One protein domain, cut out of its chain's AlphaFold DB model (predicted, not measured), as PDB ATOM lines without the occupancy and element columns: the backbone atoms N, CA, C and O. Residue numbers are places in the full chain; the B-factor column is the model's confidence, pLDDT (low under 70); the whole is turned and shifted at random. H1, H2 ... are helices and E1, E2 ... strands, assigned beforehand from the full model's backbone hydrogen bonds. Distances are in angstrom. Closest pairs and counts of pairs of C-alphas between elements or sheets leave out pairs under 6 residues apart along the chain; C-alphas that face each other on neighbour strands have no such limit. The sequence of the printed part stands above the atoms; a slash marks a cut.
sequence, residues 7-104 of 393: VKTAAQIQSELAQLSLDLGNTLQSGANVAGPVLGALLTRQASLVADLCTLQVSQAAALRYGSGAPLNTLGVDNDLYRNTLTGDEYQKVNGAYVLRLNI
ATOM      1  N   VAL A   7      -0.275  54.592  16.899       88.19
ATOM      2  CA  VAL A   7      -0.326  53.502  15.919       88.19
ATOM      3  C   VAL A   7       0.484  52.349  16.478       88.19
ATOM      4  O   VAL A   7       1.638  52.543  16.857       88.19
ATOM      5  N   LYS A   8      -0.116  51.162  16.523       92.31
ATOM      6  CA  LYS A   8       0.547  49.951  16.992       92.31
ATOM      7  C   LYS A   8       0.404  48.827  15.977       92.31
ATOM      8  O   LYS A   8      -0.700  48.472  15.574       92.31
ATOM      9  N   THR A   9       1.534  48.265  15.574       94.00
ATOM     10  CA  THR A   9       1.610  47.020  14.799       94.00
ATOM     11  C   THR A   9       1.649  45.814  15.736       94.00
ATOM     12  O   THR A   9       2.005  45.944  16.910       94.00
ATOM     13  N   ALA A  10       1.347  44.621  15.219       92.50
ATOM     14  CA  ALA A  10       1.419  43.389  16.007       92.50
ATOM     15  C   ALA A  10       2.816  43.176  16.623       92.50
ATOM     16  O   ALA A  10       2.920  42.840  17.799       92.50
ATOM     17  N   ALA A  11       3.882  43.465  15.866       93.38
ATOM     18  CA  ALA A  11       5.262  43.350  16.341       93.38
ATOM     19  C   ALA A  11       5.574  44.320  17.495       93.38
ATOM     20  O   ALA A  11       6.207  43.936  18.479       93.38
ATOM     21  N   GLN A  12       5.092  45.566  17.416       94.81
ATOM     22  CA  GLN A  12       5.262  46.542  18.499       94.81
ATOM     23  C   GLN A  12       4.522  46.104  19.769       94.81
ATOM     24  O   GLN A  12       5.097  46.152  20.853       94.81
ATOM     25  N   ILE A  13       3.287  45.605  19.643       94.62
ATOM     26  CA  ILE A  13       2.511  45.112  20.793       94.62
ATOM     27  C   ILE A  13       3.175  43.882  21.419       94.62
ATOM     28  O   ILE A  13       3.269  43.796  22.641       94.62
ATOM     29  N   GLN A  14       3.683  42.953  20.604       95.19
ATOM     30  CA  GLN A  14       4.429  41.789  21.091       95.19
ATOM     31  C   GLN A  14       5.691  42.202  21.858       95.19
ATOM     32  O   GLN A  14       5.954  41.658  22.929       95.19
ATOM     33  N   SER A  15       6.429  43.201  21.365       96.06
ATOM     34  CA  SER A  15       7.587  43.752  22.075       96.06
ATOM     35  C   SER A  15       7.195  44.407  23.404       96.06
ATOM     36  O   SER A  15       7.873  44.208  24.410       96.06
ATOM     37  N   GLU A  16       6.099  45.171  23.441       95.25
ATOM     38  CA  GLU A  16       5.602  45.790  24.675       95.25
ATOM     39  C   GLU A  16       5.121  44.754  25.700       95.25
ATOM     40  O   GLU A  16       5.297  44.958  26.903       95.25
ATOM     41  N   LEU A  17       4.520  43.653  25.236       95.38
ATOM     42  CA  LEU A  17       4.066  42.552  26.082       95.38
ATOM     43  C   LEU A  17       5.253  41.763  26.653       95.38
ATOM     44  O   LEU A  17       5.237  41.415  27.832       95.38
ATOM     45  N   ALA A  18       6.300  41.541  25.854       95.31
ATOM     46  CA  ALA A  18       7.542  40.926  26.315       95.31
ATOM     47  C   ALA A  18       8.218  41.776  27.403       95.31
ATOM     48  O   ALA A  18       8.580  41.252  28.457       95.31
ATOM     49  N   GLN A  19       8.305  43.094  27.195       94.31
ATOM     50  CA  GLN A  19       8.832  44.009  28.206       94.31
ATOM     51  C   GLN A  19       7.967  44.011  29.473       94.31
ATOM     52  O   GLN A  19       8.495  43.935  30.576       94.31
ATOM     53  N   LEU A  20       6.637  44.020  29.335       94.44
ATOM     54  CA  LEU A  20       5.728  43.960  30.481       94.44
ATOM     55  C   LEU A  20       5.863  42.650  31.271       94.44
ATOM     56  O   LEU A  20       5.745  42.661  32.493       94.44
ATOM     57  N   SER A  21       6.128  41.528  30.596       93.56
ATOM     58  CA  SER A  21       6.396  40.251  31.261       93.56
ATOM     59  C   SER A  21       7.669  40.308  32.109       93.56
ATOM     60  O   SER A  21       7.696  39.739  33.199       93.56
ATOM     61  N   LEU A  22       8.705  41.006  31.633       92.94
ATOM     62  CA  LEU A  22       9.932  41.238  32.396       92.94
ATOM     63  C   LEU A  22       9.669  42.164  33.592       92.94
ATOM     64  O   LEU A  22      10.079  41.859  34.711       92.94
ATOM     65  N   ASP A  23       8.934  43.256  33.371       89.62
ATOM     66  CA  ASP A  23       8.566  44.213  34.417       89.62
ATOM     67  C   ASP A  23       7.755  43.523  35.534       89.62
ATOM     68  O   ASP A  23       8.034  43.722  36.718       89.62
ATOM     69  N   LEU A  24       6.797  42.657  35.176       89.75
ATOM     70  CA  LEU A  24       6.019  41.846  36.121       89.75
ATOM     71  C   LEU A  24       6.906  40.873  36.907       89.75
ATOM     72  O   LEU A  24       6.771  40.792  38.126       89.75
ATOM     73  N   GLY A  25       7.830  40.178  36.237       88.62
ATOM     74  CA  GLY A  25       8.768  39.257  36.886       88.62
ATOM     75  C   GLY A  25       9.712  39.946  37.876       88.62
ATOM     76  O   GLY A  25       9.991  39.406  38.943       88.62
ATOM     77  N   ASN A  26      10.147  41.168  37.566       87.56
ATOM     78  CA  ASN A  26      10.966  41.980  38.470       87.56
ATOM     79  C   ASN A  26      10.155  42.559  39.638       87.56
ATOM     80  O   ASN A  26      10.687  42.736  40.730       87.56
ATOM     81  N   THR A  27       8.870  42.849  39.421       86.06
ATOM     82  CA  THR A  27       7.996  43.476  40.424       86.06
ATOM     83  C   THR A  27       7.395  42.459  41.403       86.06
ATOM     84  O   THR A  27       7.196  42.782  42.569       86.06
ATOM     85  N   LEU A  28       7.120  41.225  40.962       88.62
ATOM     86  CA  LEU A  28       6.445  40.174  41.740       88.62
ATOM     87  C   LEU A  28       7.413  39.092  42.250       88.62
ATOM     88  O   LEU A  28       7.125  37.897  42.179       88.62
ATOM     89  N   GLN A  29       8.574  39.504  42.758       88.31
ATOM     90  CA  GLN A  29       9.532  38.587  43.379       88.31
ATOM     91  C   GLN A  29       9.058  38.118  44.765       88.31
ATOM     92  O   GLN A  29       8.202  38.738  45.400       88.31
ATOM     93  N   SER A  30       9.620  37.011  45.257       86.88
ATOM     94  CA  SER A  30       9.298  36.491  46.591       86.88
ATOM     95  C   SER A  30       9.552  37.553  47.668       86.88
ATOM     96  O   SER A  30      10.659  38.070  47.782       86.88
ATOM     97  N   GLY A  31       8.525  37.871  48.461       82.31
ATOM     98  CA  GLY A  31       8.587  38.907  49.499       82.31
ATOM     99  C   GLY A  31       8.309  40.337  49.013       82.31
ATOM    100  O   GLY A  31       8.363  41.261  49.823       82.31
ATOM    101  N   ALA A  32       7.985  40.545  47.732       84.75
ATOM    102  CA  ALA A  32       7.636  41.864  47.213       84.75
ATOM    103  C   ALA A  32       6.307  42.378  47.802       84.75
ATOM    104  O   ALA A  32       5.272  41.717  47.717       84.75
ATOM    105  N   ASN A  33       6.326  43.594  48.358       87.81
ATOM    106  CA  ASN A  33       5.136  44.306  48.833       87.81
ATOM    107  C   ASN A  33       4.756  45.405  47.830       87.81
ATOM    108  O   ASN A  33       5.179  46.556  47.948       87.81
ATOM    109  N   VAL A  34       4.005  45.025  46.795       88.62
ATOM    110  CA  VAL A  34       3.613  45.923  45.701       88.62
ATOM    111  C   VAL A  34       2.294  46.603  46.041       88.62
ATOM    112  O   VAL A  34       1.305  45.946  46.361       88.62
ATOM    113  N   ALA A  35       2.252  47.931  45.922       90.75
ATOM    114  CA  ALA A  35       1.021  48.682  46.126       90.75
ATOM    115  C   ALA A  35      -0.067  48.227  45.135       90.75
ATOM    116  O   ALA A  35       0.168  48.160  43.927       90.75
ATOM    117  N   GLY A  36      -1.282  47.978  45.635       89.56
ATOM    118  CA  GLY A  36      -2.421  47.520  44.827       89.56
ATOM    119  C   GLY A  36      -2.656  48.311  43.527       89.56
ATOM    120  O   GLY A  36      -2.837  47.683  42.486       89.56
ATOM    121  N   PRO A  37      -2.580  49.660  43.520       92.75
ATOM    122  CA  PRO A  37      -2.705  50.449  42.291       92.75
ATOM    123  C   PRO A  37      -1.626  50.161  41.238       92.75
ATOM    124  O   PRO A  37      -1.915  50.194  40.045       92.75
ATOM    125  N   VAL A  38      -0.395  49.851  41.660       87.81
ATOM    126  CA  VAL A  38       0.715  49.517  40.752       87.81
ATOM    127  C   VAL A  38       0.456  48.165  40.094       87.81
ATOM    128  O   VAL A  38       0.535  48.049  38.871       87.81
ATOM    129  N   LEU A  39       0.057  47.164  40.883       88.25
ATOM    130  CA  LEU A  39      -0.319  45.851  40.359       88.25
ATOM    131  C   LEU A  39      -1.542  45.940  39.432       88.25
ATOM    132  O   LEU A  39      -1.545  45.361  38.346       88.25
ATOM    133  N   GLY A  40      -2.552  46.723  39.817       89.00
ATOM    134  CA  GLY A  40      -3.735  46.979  38.997       89.00
ATOM    135  C   GLY A  40      -3.398  47.638  37.657       89.00
ATOM    136  O   GLY A  40      -3.921  47.220  36.624       89.00
ATOM    137  N   ALA A  41      -2.486  48.614  37.640       89.62
ATOM    138  CA  ALA A  41      -2.037  49.264  36.408       89.62
ATOM    139  C   ALA A  41      -1.294  48.293  35.473       89.62
ATOM    140  O   ALA A  41      -1.551  48.290  34.267       89.62
ATOM    141  N   LEU A  42      -0.422  47.434  36.017       89.00
ATOM    142  CA  LEU A  42       0.305  46.424  35.239       89.00
ATOM    143  C   LEU A  42      -0.643  45.385  34.624       89.00
ATOM    144  O   LEU A  42      -0.560  45.118  33.426       89.00
ATOM    145  N   LEU A  43      -1.589  44.861  35.409       89.62
ATOM    146  CA  LEU A  43      -2.598  43.908  34.931       89.62
ATOM    147  C   LEU A  43      -3.529  44.536  33.884       89.62
ATOM    148  O   LEU A  43      -3.827  43.917  32.863       89.62
ATOM    149  N   THR A  44      -3.939  45.792  34.083       92.38
ATOM    150  CA  THR A  44      -4.769  46.528  33.112       92.38
ATOM    151  C   THR A  44      -4.026  46.736  31.791       92.38
ATOM    152  O   THR A  44      -4.595  46.545  30.712       92.38
ATOM    153  N   ARG A  45      -2.732  47.076  31.856       93.00
ATOM    154  CA  ARG A  45      -1.872  47.192  30.671       93.00
ATOM    155  C   ARG A  45      -1.721  45.841  29.965       93.00
ATOM    156  O   ARG A  45      -1.830  45.802  28.742       93.00
ATOM    157  N   GLN A  46      -1.534  44.750  30.708       94.19
ATOM    158  CA  GLN A  46      -1.441  43.397  30.147       94.19
ATOM    159  C   GLN A  46      -2.720  43.019  29.395       94.19
ATOM    160  O   GLN A  46      -2.650  42.635  28.229       94.19
ATOM    161  N   ALA A  47      -3.882  43.183  30.031       92.06
ATOM    162  CA  ALA A  47      -5.174  42.881  29.423       92.06
ATOM    163  C   ALA A  47      -5.411  43.699  28.143       92.06
ATOM    164  O   ALA A  47      -5.848  43.151  27.133       92.06
ATOM    165  N   SER A  48      -5.055  44.989  28.161       91.31
ATOM    166  CA  SER A  48      -5.204  45.876  27.001       91.31
ATOM    167  C   SER A  48      -4.326  45.433  25.824       91.31
ATOM    168  O   SER A  48      -4.823  45.285  24.711       91.31
ATOM    169  N   LEU A  49      -3.040  45.145  26.065       94.25
ATOM    170  CA  LEU A  49      -2.115  44.713  25.008       94.25
ATOM    171  C   LEU A  49      -2.511  43.362  24.400       94.25
ATOM    172  O   LEU A  49      -2.431  43.189  23.185       94.25
ATOM    173  N   VAL A  50      -2.962  42.411  25.224       94.94
ATOM    174  CA  VAL A  50      -3.424  41.099  24.742       94.94
ATOM    175  C   VAL A  50      -4.692  41.241  23.897       94.94
ATOM    176  O   VAL A  50      -4.782  40.634  22.828       94.94
ATOM    177  N   ALA A  51      -5.649  42.068  24.330       91.88
ATOM    178  CA  ALA A  51      -6.864  42.339  23.563       91.88
ATOM    179  C   ALA A  51      -6.545  42.987  22.206       91.88
ATOM    180  O   ALA A  51      -7.084  42.572  21.179       91.88
ATOM    181  N   ASP A  52      -5.629  43.955  22.181       93.75
ATOM    182  CA  ASP A  52      -5.214  44.638  20.955       93.75
ATOM    183  C   ASP A  52      -4.484  43.700  19.984       93.75
ATOM    184  O   ASP A  52      -4.776  43.704  18.786       93.75
ATOM    185  N   LEU A  53      -3.597  42.834  20.492       94.81
ATOM    186  CA  LEU A  53      -2.921  41.822  19.676       94.81
ATOM    187  C   LEU A  53      -3.921  40.834  19.062       94.81
ATOM    188  O   LEU A  53      -3.858  40.564  17.863       94.81
ATOM    189  N   CYS A  54      -4.868  40.339  19.862       91.81
ATOM    190  CA  CYS A  54      -5.924  39.445  19.390       91.81
ATOM    191  C   CYS A  54      -6.785  40.121  18.311       91.81
ATOM    192  O   CYS A  54      -7.049  39.534  17.262       91.81
ATOM    193  N   THR A  55      -7.148  41.389  18.524       91.12
ATOM    194  CA  THR A  55      -7.934  42.183  17.568       91.12
ATOM    195  C   THR A  55      -7.218  42.287  16.219       91.12
ATOM    196  O   THR A  55      -7.834  42.044  15.177       91.12
ATOM    197  N   LEU A  56      -5.915  42.592  16.227       92.56
ATOM    198  CA  LEU A  56      -5.097  42.647  15.013       92.56
ATOM    199  C   LEU A  56      -5.046  41.297  14.290       92.56
ATOM    200  O   LEU A  56      -5.227  41.251  13.075       92.56
ATOM    201  N   GLN A  57      -4.836  40.206  15.031       90.69
ATOM    202  CA  GLN A  57      -4.697  38.863  14.464       90.69
ATOM    203  C   GLN A  57      -6.001  38.346  13.848       90.69
ATOM    204  O   GLN A  57      -6.001  37.917  12.696       90.69
ATOM    205  N   VAL A  58      -7.120  38.431  14.573       90.19
ATOM    206  CA  VAL A  58      -8.438  37.969  14.095       90.19
ATOM    207  C   VAL A  58      -8.900  38.771  12.879       90.19
ATOM    208  O   VAL A  58      -9.535  38.238  11.972       90.19
ATOM    209  N   SER A  59      -8.563  40.057  12.843       86.06
ATOM    210  CA  SER A  59      -8.952  40.967  11.764       86.06
ATOM    211  C   SER A  59      -7.991  40.968  10.578       86.06
ATOM    212  O   SER A  59      -8.275  41.644   9.591       86.06
ATOM    213  N   GLN A  60      -6.862  40.257  10.691       88.56
ATOM    214  CA  GLN A  60      -5.742  40.294   9.744       88.56
ATOM    215  C   GLN A  60      -5.291  41.727   9.427       88.56
ATOM    216  O   GLN A  60      -4.978  42.073   8.288       88.56
ATOM    217  N   ALA A  61      -5.303  42.582  10.448       90.44
ATOM    218  CA  ALA A  61      -5.038  43.997  10.295       90.44
ATOM    219  C   ALA A  61      -3.542  44.307  10.386       90.44
ATOM    220  O   ALA A  61      -2.826  43.738  11.211       90.44
ATOM    221  N   ALA A  62      -3.074  45.244   9.561       89.50
ATOM    222  CA  ALA A  62      -1.661  45.626   9.527       89.50
ATOM    223  C   ALA A  62      -1.268  46.503  10.730       89.50
ATOM    224  O   ALA A  62      -0.196  46.329  11.319       89.50
ATOM    225  N   ALA A  63      -2.147  47.425  11.126       93.44
ATOM    226  CA  ALA A  63      -1.957  48.281  12.288       93.44
ATOM    227  C   ALA A  63      -3.285  48.621  12.974       93.44
ATOM    228  O   ALA A  63      -4.338  48.679  12.339       93.44
ATOM    229  N   LEU A  64      -3.208  48.887  14.278       94.25
ATOM    230  CA  LEU A  64      -4.304  49.389  15.095       94.25
ATOM    231  C   LEU A  64      -4.003  50.837  15.465       94.25
ATOM    232  O   LEU A  64      -2.938  51.171  15.991       94.25
ATOM    233  N   ARG A  65      -4.954  51.703  15.144       93.81
ATOM    234  CA  ARG A  65      -4.871  53.147  15.318       93.81
ATOM    235  C   ARG A  65      -5.870  53.598  16.373       93.81
ATOM    236  O   ARG A  65      -6.992  53.103  16.397       93.81
ATOM    237  N   TYR A  66      -5.495  54.572  17.194       91.88
ATOM    238  CA  TYR A  66      -6.388  55.157  18.197       91.88
ATOM    239  C   TYR A  66      -6.570  56.641  17.933       91.88
ATOM    240  O   TYR A  66      -5.593  57.365  17.734       91.88
ATOM    241  N   GLY A  67      -7.812  57.101  17.988       91.19
ATOM    242  CA  GLY A  67      -8.133  58.517  17.896       91.19
ATOM    243  C   GLY A  67      -9.511  58.823  18.465       91.19
ATOM    244  O   GLY A  67     -10.219  57.932  18.927       91.19
ATOM    245  N   SER A  68      -9.866  60.105  18.472       88.94
ATOM    246  CA  SER A  68     -11.178  60.574  18.915       88.94
ATOM    247  C   SER A  68     -12.038  60.925  17.705       88.94
ATOM    248  O   SER A  68     -11.592  61.658  16.818       88.94
ATOM    249  N   GLY A  69     -13.275  60.431  17.693       89.31
ATOM    250  CA  GLY A  69     -14.212  60.615  16.585       89.31
ATOM    251  C   GLY A  69     -14.066  59.562  15.485       89.31
ATOM    252  O   GLY A  69     -13.296  58.610  15.601       89.31
ATOM    253  N   ALA A  70     -14.853  59.712  14.418       89.00
ATOM    254  CA  ALA A  70     -14.765  58.834  13.256       89.00
ATOM    255  C   ALA A  70     -13.447  59.073  12.483       89.00
ATOM    256  O   ALA A  70     -12.991  60.221  12.376       89.00
ATOM    257  N   PRO A  71     -12.821  58.019  11.931       93.81
ATOM    258  CA  PRO A  71     -11.586  58.155  11.168       93.81
ATOM    259  C   PRO A  71     -11.805  58.872   9.832       93.81
ATOM    260  O   PRO A  71     -12.811  58.676   9.152       93.81
ATOM    261  N   LEU A  72     -10.819  59.666   9.413       91.44
ATOM    262  CA  LEU A  72     -10.770  60.197   8.050       91.44
ATOM    263  C   LEU A  72     -10.294  59.101   7.087       91.44
ATOM    264  O   LEU A  72      -9.305  58.429   7.362       91.44
ATOM    265  N   ASN A  73     -10.919  58.977   5.914       91.06
ATOM    266  CA  ASN A  73     -10.518  57.986   4.899       91.06
ATOM    267  C   ASN A  73      -9.095  58.207   4.347       91.06
ATOM    268  O   ASN A  73      -8.479  57.286   3.819       91.06
ATOM    269  N   THR A  74      -8.528  59.405   4.513       90.69
ATOM    270  CA  THR A  74      -7.127  59.706   4.172       90.69
ATOM    271  C   THR A  74      -6.116  59.112   5.157       90.69
ATOM    272  O   THR A  74      -4.920  59.122   4.883       90.69
ATOM    273  N   LEU A  75      -6.568  58.589   6.300       90.50
ATOM    274  CA  LEU A  75      -5.715  57.990   7.318       90.50
ATOM    275  C   LEU A  75      -5.432  56.515   7.009       90.50
ATOM    276  O   LEU A  75      -6.340  55.777   6.634       90.50
ATOM    277  N   GLY A  76      -4.190  56.075   7.219       90.38
ATOM    278  CA  GLY A  76      -3.810  54.661   7.147       90.38
ATOM    279  C   GLY A  76      -3.939  54.023   5.763       90.38
ATOM    280  O   GLY A  76      -4.194  54.692   4.758       90.38
ATOM    281  N   VAL A  77      -3.758  52.708   5.723       92.31
ATOM    282  CA  VAL A  77      -3.858  51.882   4.509       92.31
ATOM    283  C   VAL A  77      -4.957  50.836   4.660       92.31
ATOM    284  O   VAL A  77      -5.472  50.628   5.759       92.31
ATOM    285  N   ASP A  78      -5.364  50.214   3.556       92.94
ATOM    286  CA  ASP A  78      -6.374  49.158   3.599       92.94
ATOM    287  C   ASP A  78      -5.933  48.015   4.521       92.94
ATOM    288  O   ASP A  78      -4.752  47.678   4.602       92.94
ATOM    289  N   ASN A  79      -6.908  47.441   5.224       92.62
ATOM    290  CA  ASN A  79      -6.763  46.519   6.349       92.62
ATOM    291  C   ASN A  79      -6.246  47.127   7.664       92.62
ATOM    292  O   ASN A  79      -6.105  46.391   8.634       92.62
ATOM    293  N   ASP A  80      -6.031  48.440   7.775       94.75
ATOM    294  CA  ASP A  80      -5.827  49.056   9.093       94.75
ATOM    295  C   ASP A  80      -7.122  49.037   9.917       94.75
ATOM    296  O   ASP A  80      -8.223  49.265   9.402       94.75
ATOM    297  N   LEU A  81      -6.976  48.852  11.228       95.00
ATOM    298  CA  LEU A  81      -8.033  49.093  12.201       95.00
ATOM    299  C   LEU A  81      -7.897  50.481  12.819       95.00
ATOM    300  O   LEU A  81      -6.796  50.984  13.051       95.00
ATOM    301  N   TYR A  82      -9.034  51.081  13.141       94.88
ATOM    302  CA  TYR A  82      -9.122  52.318  13.901       94.88
ATOM    303  C   TYR A  82     -10.123  52.154  15.037       94.88
ATOM    304  O   TYR A  82     -11.262  51.756  14.809       94.88
ATOM    305  N   ARG A  83      -9.724  52.529  16.249       93.06
ATOM    306  CA  ARG A  83     -10.580  52.531  17.430       93.06
ATOM    307  C   ARG A  83     -10.839  53.959  17.899       93.06
ATOM    308  O   ARG A  83      -9.911  54.680  18.274       93.06
ATOM    309  N   ASN A  84     -12.114  54.342  17.911       92.00
ATOM    310  CA  ASN A  84     -12.573  55.600  18.478       92.00
ATOM    311  C   ASN A  84     -12.573  55.493  20.009       92.00
ATOM    312  O   ASN A  84     -13.397  54.797  20.604       92.00
ATOM    313  N   THR A  85     -11.652  56.194  20.664       89.50
ATOM    314  CA  THR A  85     -11.470  56.132  22.121       89.50
ATOM    315  C   THR A  85     -12.644  56.742  22.893       89.50
ATOM    316  O   THR A  85     -12.901  56.352  24.039       89.50
ATOM    317  N   LEU A  86     -13.415  57.637  22.263       88.12
ATOM    318  CA  LEU A  86     -14.582  58.269  22.872       88.12
ATOM    319  C   LEU A  86     -15.774  57.309  22.917       88.12
ATOM    320  O   LEU A  86     -16.304  57.038  23.995       88.12
ATOM    321  N   THR A  87     -16.158  56.738  21.776       87.50
ATOM    322  CA  THR A  87     -17.380  55.919  21.658       87.50
ATOM    323  C   THR A  87     -17.139  54.422  21.830       87.50
ATOM    324  O   THR A  87     -18.070  53.695  22.156       87.50
ATOM    325  N   GLY A  88     -15.901  53.949  21.658       88.25
ATOM    326  CA  GLY A  88     -15.601  52.519  21.583       88.25
ATOM    327  C   GLY A  88     -15.918  51.897  20.223       88.25
ATOM    328  O   GLY A  88     -15.889  50.678  20.105       88.25
ATOM    329  N   ASP A  89     -16.226  52.694  19.204       92.19
ATOM    330  CA  ASP A  89     -16.425  52.170  17.854       92.19
ATOM    331  C   ASP A  89     -15.096  51.720  17.246       92.19
ATOM    332  O   ASP A  89     -14.093  52.438  17.303       92.19
ATOM    333  N   GLU A  90     -15.100  50.549  16.623       93.38
ATOM    334  CA  GLU A  90     -13.975  50.011  15.875       93.38
ATOM    335  C   GLU A  90     -14.312  49.940  14.386       93.38
ATOM    336  O   GLU A  90     -15.350  49.410  13.984       93.38
ATOM    337  N   TYR A  91     -13.413  50.471  13.566       94.19
ATOM    338  CA  TYR A  91     -13.533  50.566  12.119       94.19
ATOM    339  C   TYR A  91     -12.403  49.782  11.452       94.19
ATOM    340  O   TYR A  91     -11.279  49.781  11.951       94.19
ATOM    341  N   GLN A  92     -12.666  49.192  10.286       95.00
ATOM    342  CA  GLN A  92     -11.639  48.616   9.415       95.00
ATOM    343  C   GLN A  92     -11.623  49.339   8.078       95.00
ATOM    344  O   GLN A  92     -12.679  49.609   7.503       95.00
ATOM    345  N   LYS A  93     -10.429  49.653   7.578       93.94
ATOM    346  CA  LYS A  93     -10.280  50.268   6.265       93.94
ATOM    347  C   LYS A  93     -10.380  49.212   5.169       93.94
ATOM    348  O   LYS A  93      -9.606  48.259   5.158       93.94
ATOM    349  N   VAL A  94     -11.330  49.387   4.261       93.25
ATOM    350  CA  VAL A  94     -11.604  48.494   3.134       93.25
ATOM    351  C   VAL A  94     -11.776  49.356   1.886       93.25
ATOM    352  O   VAL A  94     -12.618  50.255   1.869       93.25
ATOM    353  N   ASN A  95     -10.988  49.091   0.842       92.81
ATOM    354  CA  ASN A  95     -11.029  49.803  -0.441       92.81
ATOM    355  C   ASN A  95     -10.965  51.337  -0.295       92.81
ATOM    356  O   ASN A  95     -11.755  52.074  -0.888       92.81
ATOM    357  N   GLY A  96     -10.046  51.829   0.534       91.19
ATOM    358  CA  GLY A  96      -9.806  53.252   0.758       91.19
ATOM    359  C   GLY A  96     -10.738  53.929   1.766       91.19
ATOM    360  O   GLY A  96     -10.510  55.098   2.079       91.19
ATOM    361  N   ALA A  97     -11.739  53.233   2.316       92.50
ATOM    362  CA  ALA A  97     -12.709  53.804   3.255       92.50
ATOM    363  C   ALA A  97     -12.794  53.021   4.571       92.50
ATOM    364  O   ALA A  97     -12.743  51.795   4.579       92.50
ATOM    365  N   TYR A  98     -12.951  53.719   5.696       93.75
ATOM    366  CA  TYR A  98     -13.196  53.072   6.985       93.75
ATOM    367  C   TYR A  98     -14.665  52.675   7.134       93.75
ATOM    368  O   TYR A  98     -15.561  53.513   7.043       93.75
ATOM    369  N   VAL A  99     -14.898  51.396   7.419       92.44
ATOM    370  CA  VAL A  99     -16.221  50.816   7.664       92.44
ATOM    371  C   VAL A  99     -16.323  50.416   9.132       92.44
ATOM    372  O   VAL A  99     -15.417  49.769   9.660       92.44
ATOM    373  N   LEU A 100     -17.413  50.805   9.800       92.19
ATOM    374  CA  LEU A 100     -17.698  50.406  11.181       92.19
ATOM    375  C   LEU A 100     -17.865  48.882  11.257       92.19
ATOM    376  O   LEU A 100     -18.655  48.313  10.508       92.19
ATOM    377  N   ARG A 101     -17.151  48.231  12.179       89.25
ATOM    378  CA  ARG A 101     -17.253  46.786  12.422       89.25
ATOM    379  C   ARG A 101     -18.051  46.450  13.665       89.25
ATOM    380  O   ARG A 101     -18.892  45.558  13.619       89.25
ATOM    381  N   LEU A 102     -17.754  47.117  14.776       89.50
ATOM    382  CA  LEU A 102     -18.352  46.828  16.078       89.50
ATOM    383  C   LEU A 102     -18.179  48.002  17.046       89.50
ATOM    384  O   LEU A 102     -17.422  48.932  16.773       89.50
ATOM    385  N   ASN A 103     -18.852  47.924  18.195       89.12
ATOM    386  CA  ASN A 103     -18.637  48.812  19.333       89.12
ATOM    387  C   ASN A 103     -18.203  47.984  20.555       89.12
ATOM    388  O   ASN A 103     -18.928  47.084  20.976       89.12
ATOM    389  N   ILE A 104     -17.034  48.288  21.126       86.56
ATOM    390  CA  ILE A 104     -16.454  47.534  22.254       86.56
ATOM    391  C   ILE A 104     -16.944  47.990  23.638       86.56
ATOM    392  O   ILE A 104     -16.664  47.316  24.624       86.56
TER     393      ILE A 104
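What this domain is: This is residues 7 to 104 of the 393 residues of an uncharacterized protein of Hymenobacter sp. 9PBR-1 (UniProt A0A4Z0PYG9). A long helical hairpin, H1 and H2, extends from one end of a small, strongly twisted five-stranded sheet, so the whole looks like a two-helix arm with a head of strands. The helices meet the sheet mainly at E1 and E2, with residues 10 to 15 of H1 and residues 49 to 56 of H2, and H2 also comes near E3 at Leu 56; residues 29 to 37, at the far tip of the hairpin, stick out. The printed part has 98 residues, with two named helices and five named strands in the order E1, H1, H2, E2, E3, E4, E5. The sheet runs E1, E2, E3, E4, E5 and is mixed, and the class is mixed, helices and strands. The whole is loose, with a radius of gyration of the C-alphas of 16.1 A, and spans 54 by 25 by 19 A.

Where its parts are: E1, residues 7 to 9, begins with C-alpha 7 at (-0.326, 53.502, 15.919). H1, residues 10 to 27, is 25.3 A long. H2, residues 36 to 58, is 32.7 A long and begins with C-alpha 36 at (-2.421, 47.520, 44.827). E2 is residues 63 to 67, E3 residues 81 to 84, and E4 residues 89 to 94, 15.9 A long. E5, residues 97 to 103, is 17.8 A long and ends with C-alpha 103 at (-18.637, 48.812, 19.333).

How they stand to each other: E1 and E2 are antiparallel, with N 8 and O 64 within hydrogen-bond range at 2.9 A. H1 and H2 touch and form a helical hairpin, at a shallow tilt of 24 degrees, opposite ways; their closest C-alphas, of Ala 10 and Leu 53, are 5.9 A apart. In both helices every O i to N i+4 pair is within hydrogen-bond range. H1 only grazes the sheet, with its residues 10 to 15. H2 only grazes it too, with its residues 49 to 56; the closest C-alphas of H2 and E2, of Leu 56 and Leu 64, are 6.8 A apart. E2 and E3 are parallel, with N 83 and O 65 at 2.8 A. E3, E4 and E5 form a meander, each strand the antiparallel neighbour of the one before. Both of its pairs are hairpins: N 84 and O 89 are 2.8 A apart in the first, N 94 and O 97 2.8 A in the second. E1 and E5 are the edge strands and are apart.

The domain as a whole: The C-alphas farthest apart, of Gly 31 and Asn 95, are separated by 54.7 A. Without residues 29 to 37, which stand free, the body spans 46 by 24 by 19 A. The printed part has no cut. The link from E2 to E3, residues 68 to 80, is long. The mean pLDDT of the printed part is 91.4, and no printed residue is under 70.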